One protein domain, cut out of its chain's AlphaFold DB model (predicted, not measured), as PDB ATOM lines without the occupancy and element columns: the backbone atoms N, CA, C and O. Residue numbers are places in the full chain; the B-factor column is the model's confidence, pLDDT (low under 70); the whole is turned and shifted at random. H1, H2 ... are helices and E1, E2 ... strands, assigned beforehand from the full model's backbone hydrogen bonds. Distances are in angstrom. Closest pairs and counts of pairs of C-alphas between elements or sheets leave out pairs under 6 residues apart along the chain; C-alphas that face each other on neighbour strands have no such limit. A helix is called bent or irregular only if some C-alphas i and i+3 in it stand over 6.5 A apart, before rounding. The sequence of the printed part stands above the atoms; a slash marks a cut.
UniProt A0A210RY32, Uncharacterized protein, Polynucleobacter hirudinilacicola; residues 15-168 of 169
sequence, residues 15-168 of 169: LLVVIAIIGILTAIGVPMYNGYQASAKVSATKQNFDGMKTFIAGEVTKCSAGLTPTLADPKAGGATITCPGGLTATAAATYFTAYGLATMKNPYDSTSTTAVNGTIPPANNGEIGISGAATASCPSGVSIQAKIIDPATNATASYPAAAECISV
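This is residues 15 to 168 of the 169 residues of an uncharacterized protein of Polynucleobacter hirudinilacicola (UniProt A0A210RY32). One very long helix, H1, runs nearly the whole length of the printed part; its residues 15 to 33 stick out as a free arm, and its residues 38 to 64 lie over one face of a three-stranded sheet, E3 E4 E5. The shorter helix H2 covers the same face, giving two layers, helices on one face of a sheet, and the small hairpin of E1 and E2 sits at the end of the body away from the arm. The printed part has 154 residues, with two named helices and five named strands in the order H1 E1 E2 H2 E3 E4 E5; the class is mixed, helices and strands. The larger sheet, order E3 - E4 - E5, is antiparallel and a meander, each strand the antiparallel neighbour of the one before. The whole is loose, with a radius of gyration of the C-alphas of 19.9 A, and spans 74 by 34 by 21 A, the arm adding to the length.

Start with H1, residues 15 to 64, which has a kink of 36 degrees near residue 29; it is neither bent nor irregular, but only just, with C-alphas 28 and 31 being 6.3 A apart. Next come E1, residues 70 to 72, and E2, residues 80 to 82, an antiparallel hairpin with N 71 and O 81 at 2.9 A. In H2, residues 89 to 103, each O i to N i+4 pair is within hydrogen-bond range; in H1, 44 of 46 are. H1, with residues 52 to 60 alone, only just touches H2, with 3 pairs of C-alphas within 8 A, the closest being Ile 56 and Phe 96 at 6.9 A. They run opposite ways at a tilt of 35.4 degrees, only just steep. Then find E3, residues 128 to 131, and E4, residues 141 to 149, a hairpin with N 129 and O 145 at 2.7 A. E4 and E5, residues 156 to 167, form another, with N 146 and O 159 at 2.7 A. H1 is on this sheet at a height of 11.1 A, along the strands, at 5 degrees to E4 on the local plane; the closest C-alphas of H1 and E4 are Val 42 and Ile 148, 6.0 A apart. H2 is on the same face, over E3, at a height of 8.6 A; C-alphas Ala 93 and Ser 131 are their closest, at 5.3 A.

Find C-alpha 15 at (214.580, 156.513, 155.411); from there H1 runs 69.2 A to C-alpha 64 at (241.818, 169.970, 217.621). H2 measures 20.8 A, E4 26.8 A, and E5 27.7 A, ending at C-alpha 167, (240.733, 177.789, 211.554).

The C-alphas farthest apart, Leu 16 and Gly 85, are 73.9 A apart. The printed part has no cut; the link from H2 to E3, residues 104 to 127, is long. Mean pLDDT of the printed part is 88.0, with residues 74 to 78, 110 to 113 and 133 to 136 under 70.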
ATOM      1  N   LEU A  15     213.305 156.092 154.827       90.62
ATOM      2  CA  LEU A  15     214.580 156.513 155.411       90.62
ATOM      3  C   LEU A  15     214.833 158.018 155.254       90.62
ATOM      4  O   LEU A  15     215.306 158.647 156.199       90.62
ATOM      5  N   LEU A  16     214.483 158.613 154.109       92.56
ATOM      6  CA  LEU A  16     214.672 160.047 153.862       92.56
ATOM      7  C   LEU A  16     213.827 160.932 154.792       92.56
ATOM      8  O   LEU A  16     214.309 161.957 155.273       92.56
ATOM      9  N   VAL A  17     212.588 160.536 155.089       94.06
ATOM     10  CA  VAL A  17     211.739 161.289 156.027       94.06
ATOM     11  C   VAL A  17     212.270 161.177 157.459       94.06
ATOM     12  O   VAL A  17     212.298 162.169 158.187       94.06
ATOM     13  N   VAL A  18     212.755 160.000 157.860       95.19
ATOM     14  CA  VAL A  18     213.306 159.788 159.208       95.19
ATOM     15  C   VAL A  18     214.555 160.639 159.441       95.19
ATOM     16  O   VAL A  18     214.642 161.313 160.468       95.19
ATOM     17  N   ILE A  19     215.492 160.683 158.487       95.12
ATOM     18  CA  ILE A  19     216.694 161.520 158.638       95.12
ATOM     19  C   ILE A  19     216.354 163.014 158.673       95.12
ATOM     20  O   ILE A  19     217.008 163.761 159.398       95.12
ATOM     21  N   ALA A  20     215.314 163.448 157.951       95.62
ATOM     22  CA  ALA A  20     214.871 164.838 157.965       95.62
ATOM     23  C   ALA A  20     214.342 165.238 159.352       95.62
ATOM     24  O   ALA A  20     214.717 166.284 159.880       95.62
ATOM     25  N   ILE A  21     213.536 164.377 159.981       96.62
ATOM     26  CA  ILE A  21     213.014 164.612 161.335       96.62
ATOM     27  C   ILE A  21     214.151 164.598 162.366       96.62
ATOM     28  O   ILE A  21     214.237 165.508 163.192       96.62
ATOM     29  N   ILE A  22     215.057 163.614 162.300       96.38
ATOM     30  CA  ILE A  22     216.221 163.541 163.199       96.38
ATOM     31  C   ILE A  22     217.096 164.793 163.045       96.38
ATOM     32  O   ILE A  22     217.543 165.335 164.050       96.38
ATOM     33  N   GLY A  23     217.294 165.293 161.822       96.44
ATOM     34  CA  GLY A  23     218.066 166.511 161.559       96.44
ATOM     35  C   GLY A  23     217.497 167.759 162.242       96.44
ATOM     36  O   GLY A  23     218.248 168.548 162.812       96.44
ATOM     37  N   ILE A  24     216.170 167.921 162.251       95.88
ATOM     38  CA  ILE A  24     215.520 169.046 162.942       95.88
ATOM     39  C   ILE A  24     215.690 168.914 164.462       95.88
ATOM     40  O   ILE A  24     216.040 169.886 165.133       95.88
ATOM     41  N   LEU A  25     215.487 167.710 165.010       96.44
ATOM     42  CA  LEU A  25     215.610 167.457 166.448       96.44
ATOM     43  C   LEU A  25     217.047 167.641 166.954       96.44
ATOM     44  O   LEU A  25     217.248 168.179 168.043       96.44
ATOM     45  N   THR A  26     218.055 167.229 166.182       95.69
ATOM     46  CA  THR A  26     219.462 167.388 166.578       95.69
ATOM     47  C   THR A  26     219.907 168.845 166.533       95.69
ATOM     48  O   THR A  26     220.614 169.276 167.444       95.69
ATOM     49  N   ALA A  27     219.444 169.625 165.549       95.62
ATOM     50  CA  ALA A  27     219.779 171.043 165.424       95.62
ATOM     51  C   ALA A  27     219.392 171.857 166.672       95.62
ATOM     52  O   ALA A  27     220.171 172.690 167.131       95.62
ATOM     53  N   ILE A  28     218.221 171.584 167.257       94.50
ATOM     54  CA  ILE A  28     217.775 172.223 168.508       94.50
ATOM     55  C   ILE A  28     218.309 171.514 169.760       94.50
ATOM     56  O   ILE A  28     218.579 172.155 170.776       94.50
ATOM     57  N   GLY A  29     218.476 170.191 169.705       94.25
ATOM     58  CA  GLY A  29     218.817 169.373 170.866       94.25
ATOM     59  C   GLY A  29     220.262 169.541 171.330       94.25
ATOM     60  O   GLY A  29     220.514 169.628 172.532       94.25
ATOM     61  N   VAL A  30     221.215 169.630 170.399       92.69
ATOM     62  CA  VAL A  30     222.650 169.747 170.711       92.69
ATOM     63  C   VAL A  30     223.000 171.012 171.516       92.69
ATOM     64  O   VAL A  30     223.617 170.867 172.575       92.69
ATOM     65  N   PRO A  31     222.629 172.242 171.098       90.38
ATOM     66  CA  PRO A  31     222.980 173.444 171.862       90.38
ATOM     67  C   PRO A  31     222.349 173.443 173.260       90.38
ATOM     68  O   PRO A  31     223.002 173.817 174.235       90.38
ATOM     69  N   MET A  32     221.116 172.948 173.377       91.81
ATOM     70  CA  MET A  32     220.419 172.829 174.655       91.81
ATOM     71  C   MET A  32     221.117 171.828 175.592       91.81
ATOM     72  O   MET A  32     221.363 172.133 176.759       91.81
ATOM     73  N   TYR A  33     221.491 170.650 175.083       92.38
ATOM     74  CA  TYR A  33     222.213 169.636 175.855       92.38
ATOM     75  C   TYR A  33     223.570 170.146 176.362       92.38
ATOM     76  O   TYR A  33     223.925 169.909 177.518       92.38
ATOM     77  N   ASN A  34     224.300 170.903 175.538       89.31
ATOM     78  CA  ASN A  34     225.570 171.511 175.940       89.31
ATOM     79  C   ASN A  34     225.401 172.506 177.102       89.31
ATOM     80  O   ASN A  34     226.198 172.481 178.040       89.31
ATOM     81  N   GLY A  35     224.344 173.327 177.092       90.19
ATOM     82  CA  GLY A  35     224.031 174.242 178.197       90.19
ATOM     83  C   GLY A  35     223.684 173.518 179.506       90.19
ATOM     84  O   GLY A  35     224.157 173.903 180.582       90.19
ATOM     85  N   TYR A  36     222.926 172.418 179.425       91.94
ATOM     86  CA  TYR A  36     222.639 171.576 180.591       91.94
ATOM     87  C   TYR A  36     223.898 170.917 181.150       91.94
ATOM     88  O   TYR A  36     224.107 170.938 182.361       91.94
ATOM     89  N   GLN A  37     224.766 170.384 180.285       91.88
ATOM     90  CA  GLN A  37     226.048 169.822 180.707       91.88
ATOM     91  C   GLN A  37     226.937 170.873 181.379       91.88
ATOM     92  O   GLN A  37     227.520 170.592 182.425       91.88
ATOM     93  N   ALA A  38     227.018 172.089 180.833       91.56
ATOM     94  CA  ALA A  38     227.781 173.175 181.443       91.56
ATOM     95  C   ALA A  38     227.263 173.506 182.852       91.56
ATOM     96  O   ALA A  38     228.043 173.549 183.803       91.56
ATOM     97  N   SER A  39     225.945 173.647 183.007       92.19
ATOM     98  CA  SER A  39     225.308 173.935 184.299       92.19
ATOM     99  C   SER A  39     225.479 172.792 185.307       92.19
ATOM    100  O   SER A  39     225.744 173.032 186.484       92.19
ATOM    101  N   ALA A  40     225.384 171.540 184.850       93.38
ATOM    102  CA  ALA A  40     225.602 170.360 185.682       93.38
ATOM    103  C   ALA A  40     227.036 170.302 186.225       93.38
ATOM    104  O   ALA A  40     227.230 170.013 187.405       93.38
ATOM    105  N   LYS A  41     228.037 170.640 185.399       92.62
ATOM    106  CA  LYS A  41     229.441 170.697 185.826       92.62
ATOM    107  C   LYS A  41     229.672 171.751 186.911       92.62
ATOM    108  O   LYS A  41     230.333 171.450 187.898       92.62
ATOM    109  N   VAL A  42     229.072 172.938 186.783       93.81
ATOM    110  CA  VAL A  42     229.159 173.991 187.815       93.81
ATOM    111  C   VAL A  42     228.556 173.517 189.131       93.81
ATOM    112  O   VAL A  42     229.172 173.667 190.186       93.81
ATOM    113  N   SER A  43     227.359 172.933 189.074       94.31
ATOM    114  CA  SER A  43     226.683 172.395 190.256       94.31
ATOM    115  C   SER A  43     227.504 171.293 190.923       94.31
ATOM    116  O   SER A  43     227.657 171.311 192.140       94.31
ATOM    117  N   ALA A  44     228.105 170.391 190.141       93.81
ATOM    118  CA  ALA A  44     228.990 169.350 190.656       93.81
ATOM    119  C   ALA A  44     230.242 169.936 191.330       93.81
ATOM    120  O   ALA A  44     230.618 169.498 192.413       93.81
ATOM    121  N   THR A  45     230.866 170.968 190.751       94.19
ATOM    122  CA  THR A  45     232.011 171.647 191.378       94.19
ATOM    123  C   THR A  45     231.630 172.297 192.704       94.19
ATOM    124  O   THR A  45     232.374 172.167 193.674       94.19
ATOM    125  N   LYS A  46     230.466 172.954 192.781       94.75
ATOM    126  CA  LYS A  46     229.971 173.538 194.038       94.75
ATOM    127  C   LYS A  46     229.696 172.468 195.096       94.75
ATOM    128  O   LYS A  46     230.107 172.634 196.235       94.75
ATOM    129  N   GLN A  47     229.092 171.345 194.710       95.06
ATOM    130  CA  GLN A  47     228.868 170.211 195.613       95.06
ATOM    131  C   GLN A  47     230.179 169.602 196.123       95.06
ATOM    132  O   GLN A  47     230.303 169.337 197.316       95.06
ATOM    133  N   ASN A  48     231.174 169.423 195.247       93.56
ATOM    134  CA  ASN A  48     232.502 168.957 195.649       93.56
ATOM    135  C   ASN A  48     233.155 169.944 196.633       93.56
ATOM    136  O   ASN A  48     233.749 169.522 197.622       93.56
ATOM    137  N   PHE A  49     233.020 171.251 196.385       95.44
ATOM    138  CA  PHE A  49     233.514 172.296 197.280       95.44
ATOM    139  C   PHE A  49     232.840 172.228 198.658       95.44
ATOM    140  O   PHE A  49     233.538 172.151 199.668       95.44
ATOM    141  N   ASP A  50     231.506 172.191 198.714       95.81
ATOM    142  CA  ASP A  50     230.747 172.151 199.971       95.81
ATOM    143  C   ASP A  50     231.035 170.870 200.771       95.81
ATOM    144  O   ASP A  50     231.191 170.904 201.998       95.81
ATOM    145  N   GLY A  51     231.160 169.737 200.072       94.50
ATOM    146  CA  GLY A  51     231.554 168.460 200.659       94.50
ATOM    147  C   GLY A  51     232.955 168.520 201.264       94.50
ATOM    148  O   GLY A  51     233.143 168.134 202.419       94.50
ATOM    149  N   MET A  52     233.922 169.069 200.525       94.12
ATOM    150  CA  MET A  52     235.298 169.205 201.000       94.12
ATOM    151  C   MET A  52     235.403 170.180 202.177       94.12
ATOM    152  O   MET A  52     236.026 169.860 203.183       94.12
ATOM    153  N   LYS A  53     234.737 171.334 202.111       94.44
ATOM    154  CA  LYS A  53     234.667 172.301 203.213       94.44
ATOM    155  C   LYS A  53     234.152 171.654 204.500       94.44
ATOM    156  O   LYS A  53     234.768 171.794 205.557       94.44
ATOM    157  N   THR A  54     233.028 170.944 204.410       95.31
ATOM    158  CA  THR A  54     232.401 170.282 205.564       95.31
ATOM    159  C   THR A  54     233.303 169.185 206.125       95.31
ATOM    160  O   THR A  54     233.449 169.067 207.342       95.31
ATOM    161  N   PHE A  55     233.949 168.417 205.246       93.25
ATOM    162  CA  PHE A  55     234.912 167.392 205.631       93.25
ATOM    163  C   PHE A  55     236.111 167.985 206.382       93.25
ATOM    164  O   PHE A  55     236.399 167.552 207.496       93.25
ATOM    165  N   ILE A  56     236.752 169.022 205.831       93.06
ATOM    166  CA  ILE A  56     237.883 169.708 206.472       93.06
ATOM    167  C   ILE A  56     237.472 170.228 207.850       93.06
ATOM    168  O   ILE A  56     238.151 169.946 208.832       93.06
ATOM    169  N   ALA A  57     236.349 170.944 207.950       93.31
ATOM    170  CA  ALA A  57     235.875 171.491 209.220       93.31
ATOM    171  C   ALA A  57     235.611 170.396 210.270       93.31
ATOM    172  O   ALA A  57     235.977 170.557 211.437       93.31
ATOM    173  N   GLY A  58     235.020 169.271 209.862       92.56
ATOM    174  CA  GLY A  58     234.763 168.131 210.740       92.56
ATOM    175  C   GLY A  58     236.044 167.471 211.248       92.56
ATOM    176  O   GLY A  58     236.189 167.256 212.451       92.56
ATOM    177  N   GLU A  59     236.990 167.181 210.357       91.88
ATOM    178  CA  GLU A  59     238.251 166.522 210.717       91.88
ATOM    179  C   GLU A  59     239.175 167.430 211.534       91.88
ATOM    180  O   GLU A  59     239.758 166.990 212.528       91.88
ATOM    181  N   VAL A  60     239.238 168.720 211.193       92.06
ATOM    182  CA  VAL A  60     239.940 169.731 211.993       92.06
ATOM    183  C   VAL A  60     239.367 169.787 213.406       92.06
ATOM    184  O   VAL A  60     240.133 169.707 214.361       92.06
ATOM    185  N   THR A  61     238.038 169.839 213.554       92.44
ATOM    186  CA  THR A  61     237.382 169.895 214.872       92.44
ATOM    187  C   THR A  61     237.662 168.642 215.702       92.44
ATOM    188  O   THR A  61     237.981 168.740 216.885       92.44
ATOM    189  N   LYS A  62     237.576 167.447 215.099       91.62
ATOM    190  CA  LYS A  62     237.894 166.185 215.791       91.62
ATOM    191  C   LYS A  62     239.344 166.157 216.268       91.62
ATOM    192  O   LYS A  62     239.610 165.726 217.389       91.62
ATOM    193  N   CYS A  63     240.265 166.605 215.420       92.00
ATOM    194  CA  CYS A  63     241.691 166.618 215.713       92.00
ATOM    195  C   CYS A  63     242.044 167.655 216.788       92.00
ATOM    196  O   CYS A  63     242.734 167.324 217.750       92.00
ATOM    197  N   SER A  64     241.528 168.882 216.680       90.44
ATOM    198  CA  SER A  64     241.818 169.970 217.621       90.44
ATOM    199  C   SER A  64     241.214 169.719 219.007       90.44
ATOM    200  O   SER A  64     241.841 170.016 220.020       90.44
ATOM    201  N   ALA A  65     240.042 169.079 219.068       91.19
ATOM    202  CA  ALA A  65     239.413 168.655 220.318       91.19
ATOM    203  C   ALA A  65     240.042 167.386 220.934       91.19
ATOM    204  O   ALA A  65     239.585 166.932 221.982       91.19
ATOM    205  N   GLY A  66     241.055 166.782 220.298       88.69
ATOM    206  CA  GLY A  66     241.703 165.559 220.785       88.69
ATOM    207  C   GLY A  66     240.798 164.319 220.768       88.69
ATOM    208  O   GLY A  66     241.065 163.355 221.480       88.69
ATOM    209  N   LEU A  67     239.725 164.333 219.969       90.50
ATOM    210  CA  LEU A  67     238.771 163.221 219.848       90.50
ATOM    211  C   LEU A  67     239.297 162.085 218.960       90.50
ATOM    212  O   LEU A  67     238.745 160.986 218.965       90.50
ATOM    213  N   THR A  68     240.356 162.348 218.196       90.19
ATOM    214  CA  THR A  68     241.119 161.348 217.449       90.19
ATOM    215  C   THR A  68     242.608 161.526 217.745       90.19
ATOM    216  O   THR A  68     243.057 162.668 217.844       90.19
ATOM    217  N   PRO A  69     243.396 160.443 217.890       89.00
ATOM    218  CA  PRO A  69     244.842 160.551 218.078       89.00
ATOM    219  C   PRO A  69     245.568 160.951 216.786       89.00
ATOM    220  O   PRO A  69     246.634 161.571 216.845       89.00
ATOM    221  N   THR A  70     245.006 160.613 215.621       90.69
ATOM    222  CA  THR A  70     245.589 160.920 214.312       90.69
ATOM    223  C   THR A  70     244.526 161.154 213.236       90.69
ATOM    224  O   THR A  70     243.409 160.639 213.311       90.69
ATOM    225  N   LEU A  71     244.894 161.911 212.203       88.31
ATOM    226  CA  LEU A  71     244.220 161.919 210.903       88.31
ATOM    227  C   LEU A  71     245.088 161.113 209.935       88.31
ATOM    228  O   LEU A  71     246.237 161.484 209.692       88.31
ATOM    229  N   ALA A  72     244.560 160.004 209.418       82.19
ATOM    230  CA  ALA A  72     245.252 159.140 208.464       82.19
ATOM    231  C   ALA A  72     244.669 159.327 207.061       82.19
ATOM    232  O   ALA A  72     243.454 159.431 206.894       82.19
ATOM    233  N   ASP A  73     245.529 159.419 206.052       73.88
ATOM    234  CA  ASP A  73     245.108 159.542 204.657       73.88
ATOM    235  C   ASP A  73     244.656 158.150 204.167       73.88
ATOM    236  O   ASP A  73     245.357 157.165 204.422       73.88
ATOM    237  N   PRO A  74     243.497 158.017 203.493       65.50
ATOM    238  CA  PRO A  74     243.033 156.741 202.951       65.50
ATOM    239  C   PRO A  74     243.968 156.155 201.879       65.50
ATOM    240  O   PRO A  74     243.864 154.970 201.556       65.50
ATOM    241  N   LYS A  75     244.884 156.946 201.312       66.00
ATOM    242  CA  LYS A  75     245.907 156.467 200.385       66.00
ATOM    243  C   LYS A  75     247.055 155.799 201.144       66.00
ATOM    244  O   LYS A  75     247.634 156.367 202.069       66.00
ATOM    245  N   ALA A  76     247.464 154.613 200.691       54.62
ATOM    246  CA  ALA A  76     248.650 153.937 201.213       54.62
ATOM    247  C   ALA A  76     249.890 154.853 201.124       54.62
ATOM    248  O   ALA A  76     250.264 155.294 200.035       54.62
ATOM    249  N   GLY A  77     250.508 155.142 202.276       61.12
ATOM    250  CA  GLY A  77     251.666 156.038 202.389       61.12
ATOM    251  C   GLY A  77     251.340 157.536 202.406       61.12
ATOM    252  O   GLY A  77     252.251 158.345 202.240       61.12
ATOM    253  N   GLY A  78     250.070 157.921 202.566       66.50
ATOM    254  CA  GLY A  78     249.681 159.323 202.691       66.50
ATOM    255  C   GLY A  78     250.083 159.951 204.032       66.50
ATOM    256  O   GLY A  78     250.474 159.269 204.985       66.50
ATOM    257  N   ALA A  79     250.034 161.283 204.090       74.31
ATOM    258  CA  ALA A  79     250.457 162.038 205.265       74.31
ATOM    259  C   ALA A  79     249.583 161.687 206.479       74.31
ATOM    260  O   ALA A  79     248.365 161.567 206.367       74.31
ATOM    261  N   THR A  80     250.202 161.536 207.649       86.75
ATOM    262  CA  THR A  80     249.486 161.368 208.920       86.75
ATOM    263  C   THR A  80     249.705 162.604 209.773       86.75
ATOM    264  O   THR A  80     250.842 163.045 209.939       86.75
ATOM    265  N   ILE A  81     248.627 163.156 210.325       90.06
ATOM    266  CA  ILE A  81     248.695 164.256 211.291       90.06
ATOM    267  C   ILE A  81     248.463 163.676 212.680       90.06
ATOM    268  O   ILE A  81     247.437 163.042 212.914       90.06
ATOM    269  N   THR A  82     249.390 163.909 213.608       92.06
ATOM    270  CA  THR A  82     249.183 163.613 215.033       92.06
ATOM    271  C   THR A  82     248.363 164.727 215.670       92.06
ATOM    272  O   THR A  82     248.684 165.900 215.507       92.06
ATOM    273  N   CYS A  83     247.324 164.383 216.419       91.69
ATOM    274  CA  CYS A  83     246.379 165.345 216.979       91.69
ATOM    275  C   CYS A  83     246.560 165.521 218.500       91.69
ATOM    276  O   CYS A  83     246.952 164.569 219.176       91.69
ATOM    277  N   PRO A  84     246.274 166.711 219.064       88.00
ATOM    278  CA  PRO A  84     246.023 167.977 218.364       88.00
ATOM    279  C   PRO A  84     247.319 168.661 217.881       88.00
ATOM    280  O   PRO A  84     247.281 169.480 216.972       88.00
ATOM    281  N   GLY A  85     248.479 168.322 218.459       86.44
ATOM    282  CA  GLY A  85     249.709 169.121 218.333       86.44
ATOM    283  C   GLY A  85     250.372 169.166 216.949       86.44
ATOM    284  O   GLY A  85     251.189 170.046 216.700       86.44
ATOM    285  N   GLY A  86     250.048 168.244 216.043       87.75
ATOM    286  CA  GLY A  86     250.537 168.242 214.660       87.75
ATOM    287  C   GLY A  86     249.628 168.985 213.677       87.75
ATOM    288  O   GLY A  86     249.987 169.126 212.505       87.75
ATOM    289  N   LEU A  87     248.460 169.457 214.124       90.31
ATOM    290  CA  LEU A  87     247.476 170.132 213.286       90.31
ATOM    291  C   LEU A  87     247.881 171.588 213.026       90.31
ATOM    292  O   LEU A  87     247.418 172.511 213.680       90.31
ATOM    293  N   THR A  88     248.750 171.792 212.042       90.19
ATOM    294  CA  THR A  88     249.122 173.127 211.545       90.19
ATOM    295  C   THR A  88     248.418 173.427 210.224       90.19
ATOM    296  O   THR A  88     248.053 172.500 209.498       90.19
ATOM    297  N   ALA A  89     248.282 174.706 209.859       89.50
ATOM    298  CA  ALA A  89     247.720 175.125 208.567       89.50
ATOM    299  C   ALA A  89     248.371 174.402 207.374       89.50
ATOM    300  O   ALA A  89     247.675 173.850 206.522       89.50
ATOM    301  N   THR A  90     249.703 174.316 207.353       88.62
ATOM    302  CA  THR A  90     250.460 173.637 206.293       88.62
ATOM    303  C   THR A  90     250.234 172.124 206.275       88.62
ATOM    304  O   THR A  90     250.021 171.550 205.204       88.62
ATOM    305  N   ALA A  91     250.267 171.467 207.440       89.25
ATOM    306  CA  ALA A  91     250.045 170.023 207.531       89.25
ATOM    307  C   ALA A  91     248.616 169.659 207.105       89.25
ATOM    308  O   ALA A  91     248.427 168.771 206.276       89.25
ATOM    309  N   ALA A  92     247.630 170.407 207.606       90.38
ATOM    310  CA  ALA A  92     246.225 170.245 207.264       90.38
ATOM    311  C   ALA A  92     245.990 170.452 205.762       90.38
ATOM    312  O   ALA A  92     245.411 169.590 205.109       90.38
ATOM    313  N   ALA A  93     246.505 171.534 205.172       90.56
ATOM    314  CA  ALA A  93     246.349 171.778 203.741       90.56
ATOM    315  C   ALA A  93     246.981 170.678 202.878       90.56
ATOM    316  O   ALA A  93     246.369 170.242 201.904       90.56
ATOM    317  N   THR A  94     248.164 170.185 203.252       89.44
ATOM    318  CA  THR A  94     248.833 169.087 202.535       89.44
ATOM    319  C   THR A  94     248.004 167.804 202.604       89.44
ATOM    320  O   THR A  94     247.771 167.162 201.580       89.44
ATOM    321  N   TYR A  95     247.509 167.470 203.798       90.25
ATOM    322  CA  TYR A  95     246.658 166.309 204.040       90.25
ATOM    323  C   TYR A  95     245.349 166.373 203.244       90.25
ATOM    324  O   TYR A  95     245.045 165.465 202.476       90.25
ATOM    325  N   PHE A  96     244.589 167.464 203.365       90.88
ATOM    326  CA  PHE A  96     243.289 167.590 202.703       90.88
ATOM    327  C   PHE A  96     243.409 167.714 201.183       90.88
ATOM    328  O   PHE A  96     242.549 167.208 200.461       90.88
ATOM    329  N   THR A  97     244.495 168.312 200.681       90.94
ATOM    330  CA  THR A  97     244.790 168.315 199.242       90.94
ATOM    331  C   THR A  97     245.011 166.892 198.739       90.94
ATOM    332  O   THR A  97     244.396 166.497 197.752       90.94
ATOM    333  N   ALA A  98     245.837 166.098 199.428       88.19
ATOM    334  CA  ALA A  98     246.108 164.712 199.051       88.19
ATOM    335  C   ALA A  98     244.853 163.825 199.147       88.19
ATOM    336  O   ALA A  98     244.551 163.086 198.205       88.19
ATOM    337  N   TYR A  99     244.081 163.972 200.227       88.38
ATOM    338  CA  TYR A  99     242.804 163.288 200.415       88.38
ATOM    339  C   TYR A  99     241.836 163.601 199.271       88.38
ATOM    340  O   TYR A  99     241.278 162.702 198.637       88.38
ATOM    341  N   GLY A 100     241.640 164.888 198.982       89.00
ATOM    342  CA  GLY A 100     240.736 165.341 197.935       89.00
ATOM    343  C   GLY A 100     241.169 164.873 196.550       89.00
ATOM    344  O   GLY A 100     240.333 164.449 195.756       89.00
ATOM    345  N   LEU A 101     242.476 164.859 196.290       87.31
ATOM    346  CA  LEU A 101     243.044 164.346 195.050       87.31
ATOM    347  C   LEU A 101     242.757 162.858 194.829       87.31
ATOM    348  O   LEU A 101     242.550 162.428 193.698       87.31
ATOM    349  N   ALA A 102     242.758 162.069 195.903       84.50
ATOM    350  CA  ALA A 102     242.513 160.633 195.840       84.50
ATOM    351  C   ALA A 102     241.019 160.274 195.760       84.50
ATOM    352  O   ALA A 102     240.675 159.200 195.270       84.50
ATOM    353  N   THR A 103     240.137 161.143 196.258       86.19
ATOM    354  CA  THR A 103     238.715 160.821 196.469       86.19
ATOM    355  C   THR A 103     237.762 161.545 195.527       86.19
ATOM    356  O   THR A 103     236.642 161.078 195.323       86.19
ATOM    357  N   MET A 104     238.182 162.660 194.924       86.94
ATOM    358  CA  MET A 104     237.327 163.478 194.067       86.94
ATOM    359  C   MET A 104     237.778 163.471 192.610       86.94
ATOM    360  O   MET A 104     238.942 163.257 192.279       86.94
ATOM    361  N   LYS A 105     236.822 163.741 191.717       88.00
ATOM    362  CA  LYS A 105     237.043 163.877 190.274       88.00
ATOM    363  C   LYS A 105     236.667 165.283 189.835       88.00
ATOM    364  O   LYS A 105     235.685 165.841 190.327       88.00
ATOM    365  N   ASN A 106     237.413 165.827 188.879       90.25
ATOM    366  CA  ASN A 106     237.086 167.112 188.277       90.25
ATOM    367  C   ASN A 106     235.919 166.936 187.271       90.25
ATOM    368  O   ASN A 106     236.036 166.130 186.346       90.25
ATOM    369  N   PRO A 107     234.798 167.677 187.404       90.12
ATOM    370  CA  PRO A 107     233.667 167.598 186.470       90.12
ATOM    371  C   PRO A 107     233.973 168.055 185.030       90.12
ATOM    372  O   PRO A 107     233.227 167.732 184.103       90.12
ATOM    373  N   TYR A 108     235.035 168.837 184.828       88.31
ATOM    374  CA  TYR A 108     235.402 169.410 183.530       88.31
ATOM    375  C   TYR A 108     236.463 168.603 182.791       88.31
ATOM    376  O   TYR A 108     236.497 168.662 181.563       88.31
ATOM    377  N   ASP A 109     237.272 167.834 183.513       80.44
ATOM    378  CA  ASP A 109     238.335 167.019 182.946       80.44
ATOM    379  C   ASP A 109     238.449 165.696 183.716       80.44
ATOM    380  O   ASP A 109     238.899 165.649 184.858       80.44
ATOM    381  N   SER A 110     238.048 164.596 183.077       62.34
ATOM    382  CA  SER A 110     238.134 163.250 183.657       62.34
ATOM    383  C   SER A 110     239.556 162.680 183.688       62.34
ATOM    384  O   SER A 110     239.760 161.604 184.249       62.34
ATOM    385  N   THR A 111     240.504 163.361 183.043       60.38
ATOM    386  CA  THR A 111     241.931 163.016 182.975       60.38
ATOM    387  C   THR A 111     242.792 163.875 183.894       60.38
ATOM    388  O   THR A 111     243.903 163.471 184.233       60.38
ATOM    389  N   SER A 112     242.262 165.013 184.351       61.81
ATOM    390  CA  SER A 112     242.897 165.867 185.350       61.81
ATOM    391  C   SER A 112     243.095 165.079 186.643       61.81
ATOM    392  O   SER A 112     242.166 164.794 187.400       61.81
ATOM    393  N   THR A 113     244.356 164.767 186.921       61.38
ATOM    394  CA  THR A 113     244.837 164.263 188.207       61.38
ATOM    395  C   THR A 113     244.925 165.381 189.248       61.38
ATOM    396  O   THR A 113     245.723 165.266 190.169       61.38
ATOM    397  N   THR A 114     244.166 166.477 189.092       72.00
ATOM    398  CA  THR A 114     244.267 167.716 189.885       72.00
ATOM    399  C   THR A 114     242.901 168.245 190.328       72.00
ATOM    400  O   THR A 114     242.720 169.448 190.488       72.00
ATOM    401  N   ALA A 115     241.926 167.356 190.576       86.31
ATOM    402  CA  ALA A 115     240.607 167.737 191.105       86.31
ATOM    403  C   ALA A 115     240.699 168.605 192.374       86.31
ATOM    404  O   ALA A 115     239.850 169.471 192.600       86.31
ATOM    405  N   VAL A 116     241.759 168.398 193.162       91.12
ATOM    406  CA  VAL A 116     242.159 169.266 194.269       91.12
ATOM    407  C   VAL A 116     243.627 169.647 194.130       91.12
ATOM    408  O   VAL A 116     244.449 168.807 193.763       91.12
ATOM    409  N   ASN A 117     243.968 170.900 194.426       90.50
ATOM    410  CA  ASN A 117     245.337 171.404 194.363       90.50
ATOM    411  C   ASN A 117     245.688 172.302 195.567       90.50
ATOM    412  O   ASN A 117     244.820 172.705 196.337       90.50
ATOM    413  N   GLY A 118     246.976 172.629 195.703       89.62
ATOM    414  CA  GLY A 118     247.518 173.440 196.801       89.62
ATOM    415  C   GLY A 118     247.448 174.966 196.610       89.62
ATOM    416  O   GLY A 118     248.141 175.696 197.322       89.62
ATOM    417  N   THR A 119     246.731 175.464 195.594       88.56
ATOM    418  CA  THR A 119     246.806 176.867 195.138       88.56
ATOM    419  C   THR A 119     245.450 177.551 195.208       88.56
ATOM    420  O   THR A 119     244.442 176.997 194.781       88.56
ATOM    421  N   ILE A 120     245.421 178.790 195.697       89.12
ATOM    422  CA  ILE A 120     244.212 179.618 195.742       89.12
ATOM    423  C   ILE A 120     244.508 180.977 195.084       89.12
ATOM    424  O   ILE A 120     245.447 181.646 195.517       89.12
ATOM    425  N   PRO A 121     243.724 181.410 194.076       89.25
ATOM    426  CA  PRO A 121     242.669 180.651 193.398       89.25
ATOM    427  C   PRO A 121     243.240 179.477 192.573       89.25
ATOM    428  O   PRO A 121     244.343 179.594 192.034       89.25
ATOM    429  N   PRO A 122     242.504 178.362 192.429       90.00
ATOM    430  CA  PRO A 122     242.926 177.263 191.567       90.00
ATOM    431  C   PRO A 122     242.953 177.669 190.081       90.00
ATOM    432  O   PRO A 122     242.209 178.551 189.631       90.00
ATOM    433  N   ALA A 123     243.837 177.028 189.311       87.88
ATOM    434  CA  ALA A 123     244.140 177.424 187.938       87.88
ATOM    435  C   ALA A 123     243.061 176.970 186.946       87.88
ATOM    436  O   ALA A 123     242.608 177.780 186.128       87.88
ATOM    437  N   ASN A 124     242.629 175.708 187.039       89.56
ATOM    438  CA  ASN A 124     241.758 175.102 186.034       89.56
ATOM    439  C   ASN A 124     240.311 174.989 186.508       89.56
ATOM    440  O   ASN A 124     240.011 174.931 187.698       89.56
ATOM    441  N   ASN A 125     239.394 174.936 185.546       90.19
ATOM    442  CA  ASN A 125     237.962 174.855 185.811       90.19
ATOM    443  C   ASN A 125     237.604 173.558 186.540       90.19
ATOM    444  O   ASN A 125     238.091 172.483 186.192       90.19
ATOM    445  N   GLY A 126     236.730 173.667 187.536       90.75
ATOM    446  CA  GLY A 126     236.273 172.543 188.344       90.75
ATOM    447  C   GLY A 126     237.221 172.100 189.449       90.75
ATOM    448  O   GLY A 126     236.835 171.228 190.228       90.75
ATOM    449  N   GLU A 127     238.418 172.683 189.529       92.50
ATOM    450  CA  GLU A 127     239.376 172.390 190.590       92.50
ATOM    451  C   GLU A 127     238.987 173.074 191.899       92.50
ATOM    452  O   GLU A 127     238.452 174.190 191.912       92.50
ATOM    453  N   ILE A 128     239.324 172.409 193.002       94.12
ATOM    454  CA  ILE A 128     239.257 172.953 194.355       94.12
ATOM    455  C   ILE A 128     240.684 173.217 194.832       94.12
ATOM    456  O   ILE A 128     241.507 172.313 194.921       94.12
ATOM    457  N   GLY A 129     240.986 174.468 195.134       93.12
ATOM    458  CA  GLY A 129     242.218 174.893 195.773       93.12
ATOM    459  C   GLY A 129     242.089 174.844 197.288       93.12
ATOM    460  O   GLY A 129     241.119 175.362 197.843       93.12
ATOM    461  N   ILE A 130     243.077 174.253 197.950       93.12
ATOM    462  CA  ILE A 130     243.231 174.221 199.404       93.12
ATOM    463  C   ILE A 130     244.625 174.756 199.726       93.12
ATOM    464  O   ILE A 130     245.611 174.276 199.179       93.12
ATOM    465  N   SER A 131     244.748 175.739 200.616       91.19
ATOM    466  CA  SER A 131     246.059 176.286 200.984       91.19
ATOM    467  C   SER A 131     246.187 176.540 202.476       91.19
ATOM    468  O   SER A 131     245.279 177.066 203.115       91.19
ATOM    469  N   GLY A 132     247.346 176.174 203.021       87.56
ATOM    470  CA  GLY A 132     247.729 176.396 204.416       87.56
ATOM    471  C   GLY A 132     248.654 177.596 204.600       87.56
ATOM    472  O   GLY A 132     249.196 177.783 205.684       87.56
ATOM    473  N   ALA A 133     248.895 178.374 203.539       69.50
ATOM    474  CA  ALA A 133     249.658 179.607 203.646       69.50
ATOM    475  C   ALA A 133     248.841 180.636 204.435       69.50
ATOM    476  O   ALA A 133     247.671 180.864 204.118       69.50
ATOM    477  N   ALA A 134     249.464 181.271 205.432       62.84
ATOM    478  CA  ALA A 134     248.864 182.382 206.158       62.84
ATOM    479  C   ALA A 134     248.496 183.487 205.156       62.84
ATOM    480  O   ALA A 134     249.356 184.208 204.648       62.84
ATOM    481  N   THR A 135     247.212 183.591 204.835       67.00
ATOM    482  CA  THR A 135     246.673 184.692 204.034       67.00
ATOM    483  C   THR A 135     246.130 185.753 204.980       67.00
ATOM    484  O   THR A 135     245.781 185.450 206.121       67.00
ATOM    485  N   ALA A 136     246.000 187.000 204.521       68.94
ATOM    486  CA  ALA A 136     245.371 188.056 205.323       68.94
ATOM    487  C   ALA A 136     243.955 187.663 205.803       68.94
ATOM    488  O   ALA A 136     243.529 188.062 206.880       68.94
ATOM    489  N   SER A 137     243.251 186.840 205.019       71.44
ATOM    490  CA  SER A 137     241.932 186.276 205.327       71.44
ATOM    491  C   SER A 137     241.964 184.989 206.162       71.44
ATOM    492  O   SER A 137     240.918 184.567 206.647       71.44
ATOM    493  N   CYS A 138     243.121 184.335 206.305       82.44
ATOM    494  CA  CYS A 138     243.263 183.059 207.005       82.44
ATOM    495  C   CYS A 138     244.671 182.913 207.617       82.44
ATOM    496  O   CYS A 138     245.514 182.205 207.062       82.44
ATOM    497  N   PRO A 139     244.965 183.612 208.730       78.00
ATOM    498  CA  PRO A 139     246.308 183.644 209.316       78.00
ATOM    499  C   PRO A 139     246.697 182.336 210.024       78.00
ATOM    500  O   PRO A 139     247.868 181.965 210.024       78.00
ATOM    501  N   SER A 140     245.719 181.627 210.589       81.00
ATOM    502  CA  SER A 140     245.911 180.398 211.376       81.00
ATOM    503  C   SER A 140     244.896 179.341 210.939       81.00
ATOM    504  O   SER A 140     244.075 178.865 211.717       81.00
ATOM    505  N   GLY A 141     244.852 179.055 209.639       88.62
ATOM    506  CA  GLY A 141     243.797 178.225 209.077       88.62
ATOM    507  C   GLY A 141     244.134 177.625 207.721       88.62
ATOM    508  O   GLY A 141     245.134 177.959 207.092       88.62
ATOM    509  N   VAL A 142     243.256 176.740 207.273       92.12
ATOM    510  CA  VAL A 142     243.229 176.233 205.907       92.12
ATOM    511  C   VAL A 142     242.238 177.069 205.115       92.12
ATOM    512  O   VAL A 142     241.075 177.198 205.492       92.12
ATOM    513  N   SER A 143     242.700 177.630 204.009       93.00
ATOM    514  CA  SER A 143     241.850 178.317 203.047       93.00
ATOM    515  C   SER A 143     241.355 177.349 201.972       93.00
ATOM    516  O   SER A 143     242.085 176.430 201.597       93.00
ATOM    517  N   ILE A 144     240.126 177.540 201.485       94.06
ATOM    518  CA  ILE A 144     239.519 176.733 200.415       94.06
ATOM    519  C   ILE A 144     238.763 177.613 199.410       94.06
ATOM    520  O   ILE A 144     238.059 178.555 199.782       94.06
ATOM    521  N   GLN A 145     238.903 177.307 198.119       94.25
ATOM    522  CA  GLN A 145     238.188 177.974 197.026       94.25
ATOM    523  C   GLN A 145     238.114 177.062 195.794       94.25
ATOM    524  O   GLN A 145     239.005 176.258 195.576       94.25
ATOM    525  N   ALA A 146     237.098 177.197 194.949       95.06
ATOM    526  CA  ALA A 146     236.954 176.468 193.692       95.06
ATOM    527  C   ALA A 146     236.998 177.396 192.470       95.06
ATOM    528  O   ALA A 146     236.677 178.581 192.567       95.06
ATOM    529  N   LYS A 147     237.337 176.851 191.298       93.69
ATOM    530  CA  LYS A 147     237.197 177.543 190.009       93.69
ATOM    531  C   LYS A 147     235.922 177.081 189.312       93.69
ATOM    532  O   LYS A 147     235.775 175.900 189.004       93.69
ATOM    533  N   ILE A 148     235.020 178.004 189.011       93.56
ATOM    534  CA  ILE A 148     233.785 177.735 188.267       93.56
ATOM    535  C   ILE A 148     233.769 178.497 186.941       93.56
ATOM    536  O   ILE A 148     234.503 179.466 186.754       93.56
ATOM    537  N   ILE A 149     232.907 178.061 186.026       91.25
ATOM    538  CA  ILE A 149     232.599 178.775 184.784       91.25
ATOM    539  C   ILE A 149     231.144 179.217 184.856       91.25
ATOM    540  O   ILE A 149     230.284 178.412 185.195       91.25
ATOM    541  N   ASP A 150     230.852 180.466 184.526       86.06
ATOM    542  CA  ASP A 150     229.480 180.902 184.297       86.06
ATOM    543  C   ASP A 150     228.951 180.257 182.999       86.06
ATOM    544  O   ASP A 150     229.494 180.523 181.923       86.06
ATOM    545  N   PRO A 151     227.905 179.412 183.062       81.06
ATOM    546  CA  PRO A 151     227.394 178.701 181.895       81.06
ATOM    547  C   PRO A 151     226.722 179.622 180.864       81.06
ATOM    548  O   PRO A 151     226.518 179.191 179.731       81.06
ATOM    549  N   ALA A 152     226.375 180.865 181.222       81.88
ATOM    550  CA  ALA A 152     225.780 181.834 180.302       81.88
ATOM    551  C   ALA A 152     226.837 182.651 179.545       81.88
ATOM    552  O   ALA A 152     226.664 182.939 178.361       81.88
ATOM    553  N   THR A 153     227.926 183.033 180.218       85.00
ATOM    554  CA  THR A 153     228.949 183.937 179.661       85.00
ATOM    555  C   THR A 153     230.256 183.235 179.294       85.00
ATOM    556  O   THR A 153     231.130 183.851 178.686       85.00
ATOM    557  N   ASN A 154     230.417 181.959 179.666       83.25
ATOM    558  CA  ASN A 154     231.684 181.222 179.641       83.25
ATOM    559  C   ASN A 154     232.832 181.921 180.396       83.25
ATOM    560  O   ASN A 154     233.999 181.558 180.233       83.25
ATOM    561  N   ALA A 155     232.525 182.904 181.246       88.19
ATOM    562  CA  ALA A 155     233.516 183.571 182.068       88.19
ATOM    563  C   ALA A 155     233.941 182.656 183.220       88.19
ATOM    564  O   ALA A 155     233.111 182.041 183.889       88.19
ATOM    565  N   THR A 156     235.243 182.571 183.479       90.31
ATOM    566  CA  THR A 156     235.750 181.827 184.636       90.31
ATOM    567  C   THR A 156     235.744 182.712 185.878       90.31
ATOM    568  O   THR A 156     236.139 183.874 185.800       90.31
ATOM    569  N   ALA A 157     235.361 182.159 187.025       91.44
ATOM    570  CA  ALA A 157     235.297 182.867 188.298       91.44
ATOM    571  C   ALA A 157     235.722 181.963 189.461       91.44
ATOM    572  O   ALA A 157     235.677 180.736 189.368       91.44
ATOM    573  N   SER A 158     236.115 182.580 190.571       92.50
ATOM    574  CA  SER A 158     236.334 181.880 191.837       92.50
ATOM    575  C   SER A 158     235.025 181.713 192.606       92.50
ATOM    576  O   SER A 158     234.188 182.618 192.628       92.50
ATOM    577  N   TYR A 159     234.861 180.568 193.266       92.44
ATOM    578  CA  TYR A 159     233.729 180.272 194.131       92.44
ATOM    579  C   TYR A 159     234.183 179.704 195.481       92.44
ATOM    580  O   TYR A 159     234.861 178.680 195.498       92.44
ATOM    581  N   PRO A 160     233.768 180.303 196.603       92.56
ATOM    582  CA  PRO A 160     233.180 181.638 196.709       92.56
ATOM    583  C   PRO A 160     234.158 182.732 196.246       92.56
ATOM    584  O   PRO A 160     235.341 182.476 196.019       92.56
ATOM    585  N   ALA A 161     233.653 183.957 196.057       89.62
ATOM    586  CA  ALA A 161     234.441 185.069 195.512       89.62
ATOM    587  C   ALA A 161     235.688 185.387 196.364       89.62
ATOM    588  O   ALA A 161     236.765 185.628 195.823       89.62
ATOM    589  N   ALA A 162     235.551 185.318 197.689       88.44
ATOM    590  CA  ALA A 162     236.668 185.273 198.628       88.44
ATOM    591  C   ALA A 162     236.891 183.826 199.075       88.44
ATOM    592  O   ALA A 162     235.927 183.075 199.193       88.44
ATOM    593  N   ALA A 163     238.142 183.433 199.313       90.06
ATOM    594  CA  ALA A 163     238.438 182.103 199.834       90.06
ATOM    595  C   ALA A 163     237.869 181.957 201.248       90.06
ATOM    596  O   ALA A 163     237.958 182.882 202.059       90.06
ATOM    597  N   GLU A 164     237.294 180.798 201.550       91.81
ATOM    598  CA  GLU A 164     236.827 180.520 202.904       91.81
ATOM    599  C   GLU A 164     237.988 180.070 203.773       91.81
ATOM    600  O   GLU A 164     238.890 179.393 203.291       91.81
ATOM    601  N   CYS A 165     237.950 180.432 205.051       91.94
ATOM    602  CA  CYS A 165     238.957 180.047 206.027       91.94
ATOM    603  C   CYS A 165     238.363 179.081 207.049       91.94
ATOM    604  O   CYS A 165     237.312 179.349 207.631       91.94
ATOM    605  N   ILE A 166     239.070 177.983 207.296       91.94
ATOM    606  CA  ILE A 166     238.782 177.015 208.350       91.94
ATOM    607  C   ILE A 166     239.945 177.082 209.336       91.94
ATOM    608  O   ILE A 166     241.065 176.691 209.010       91.94
ATOM    609  N   SER A 167     239.701 177.619 210.529       87.31
ATOM    610  CA  SER A 167     240.733 177.789 211.554       87.31
ATOM    611  C   SER A 167     241.253 176.442 212.054       87.31
ATOM    612  O   SER A 167     240.462 175.578 212.428       87.31
ATOM    613  N   VAL A 168     242.571 176.308 212.131       83.44
ATOM    614  CA  VAL A 168     243.275 175.223 212.821       83.44
ATOM    615  C   VAL A 168     244.026 175.892 213.968       83.44
ATOM    616  O   VAL A 168     244.828 176.780 213.700       83.44
TER     617      VAL A 168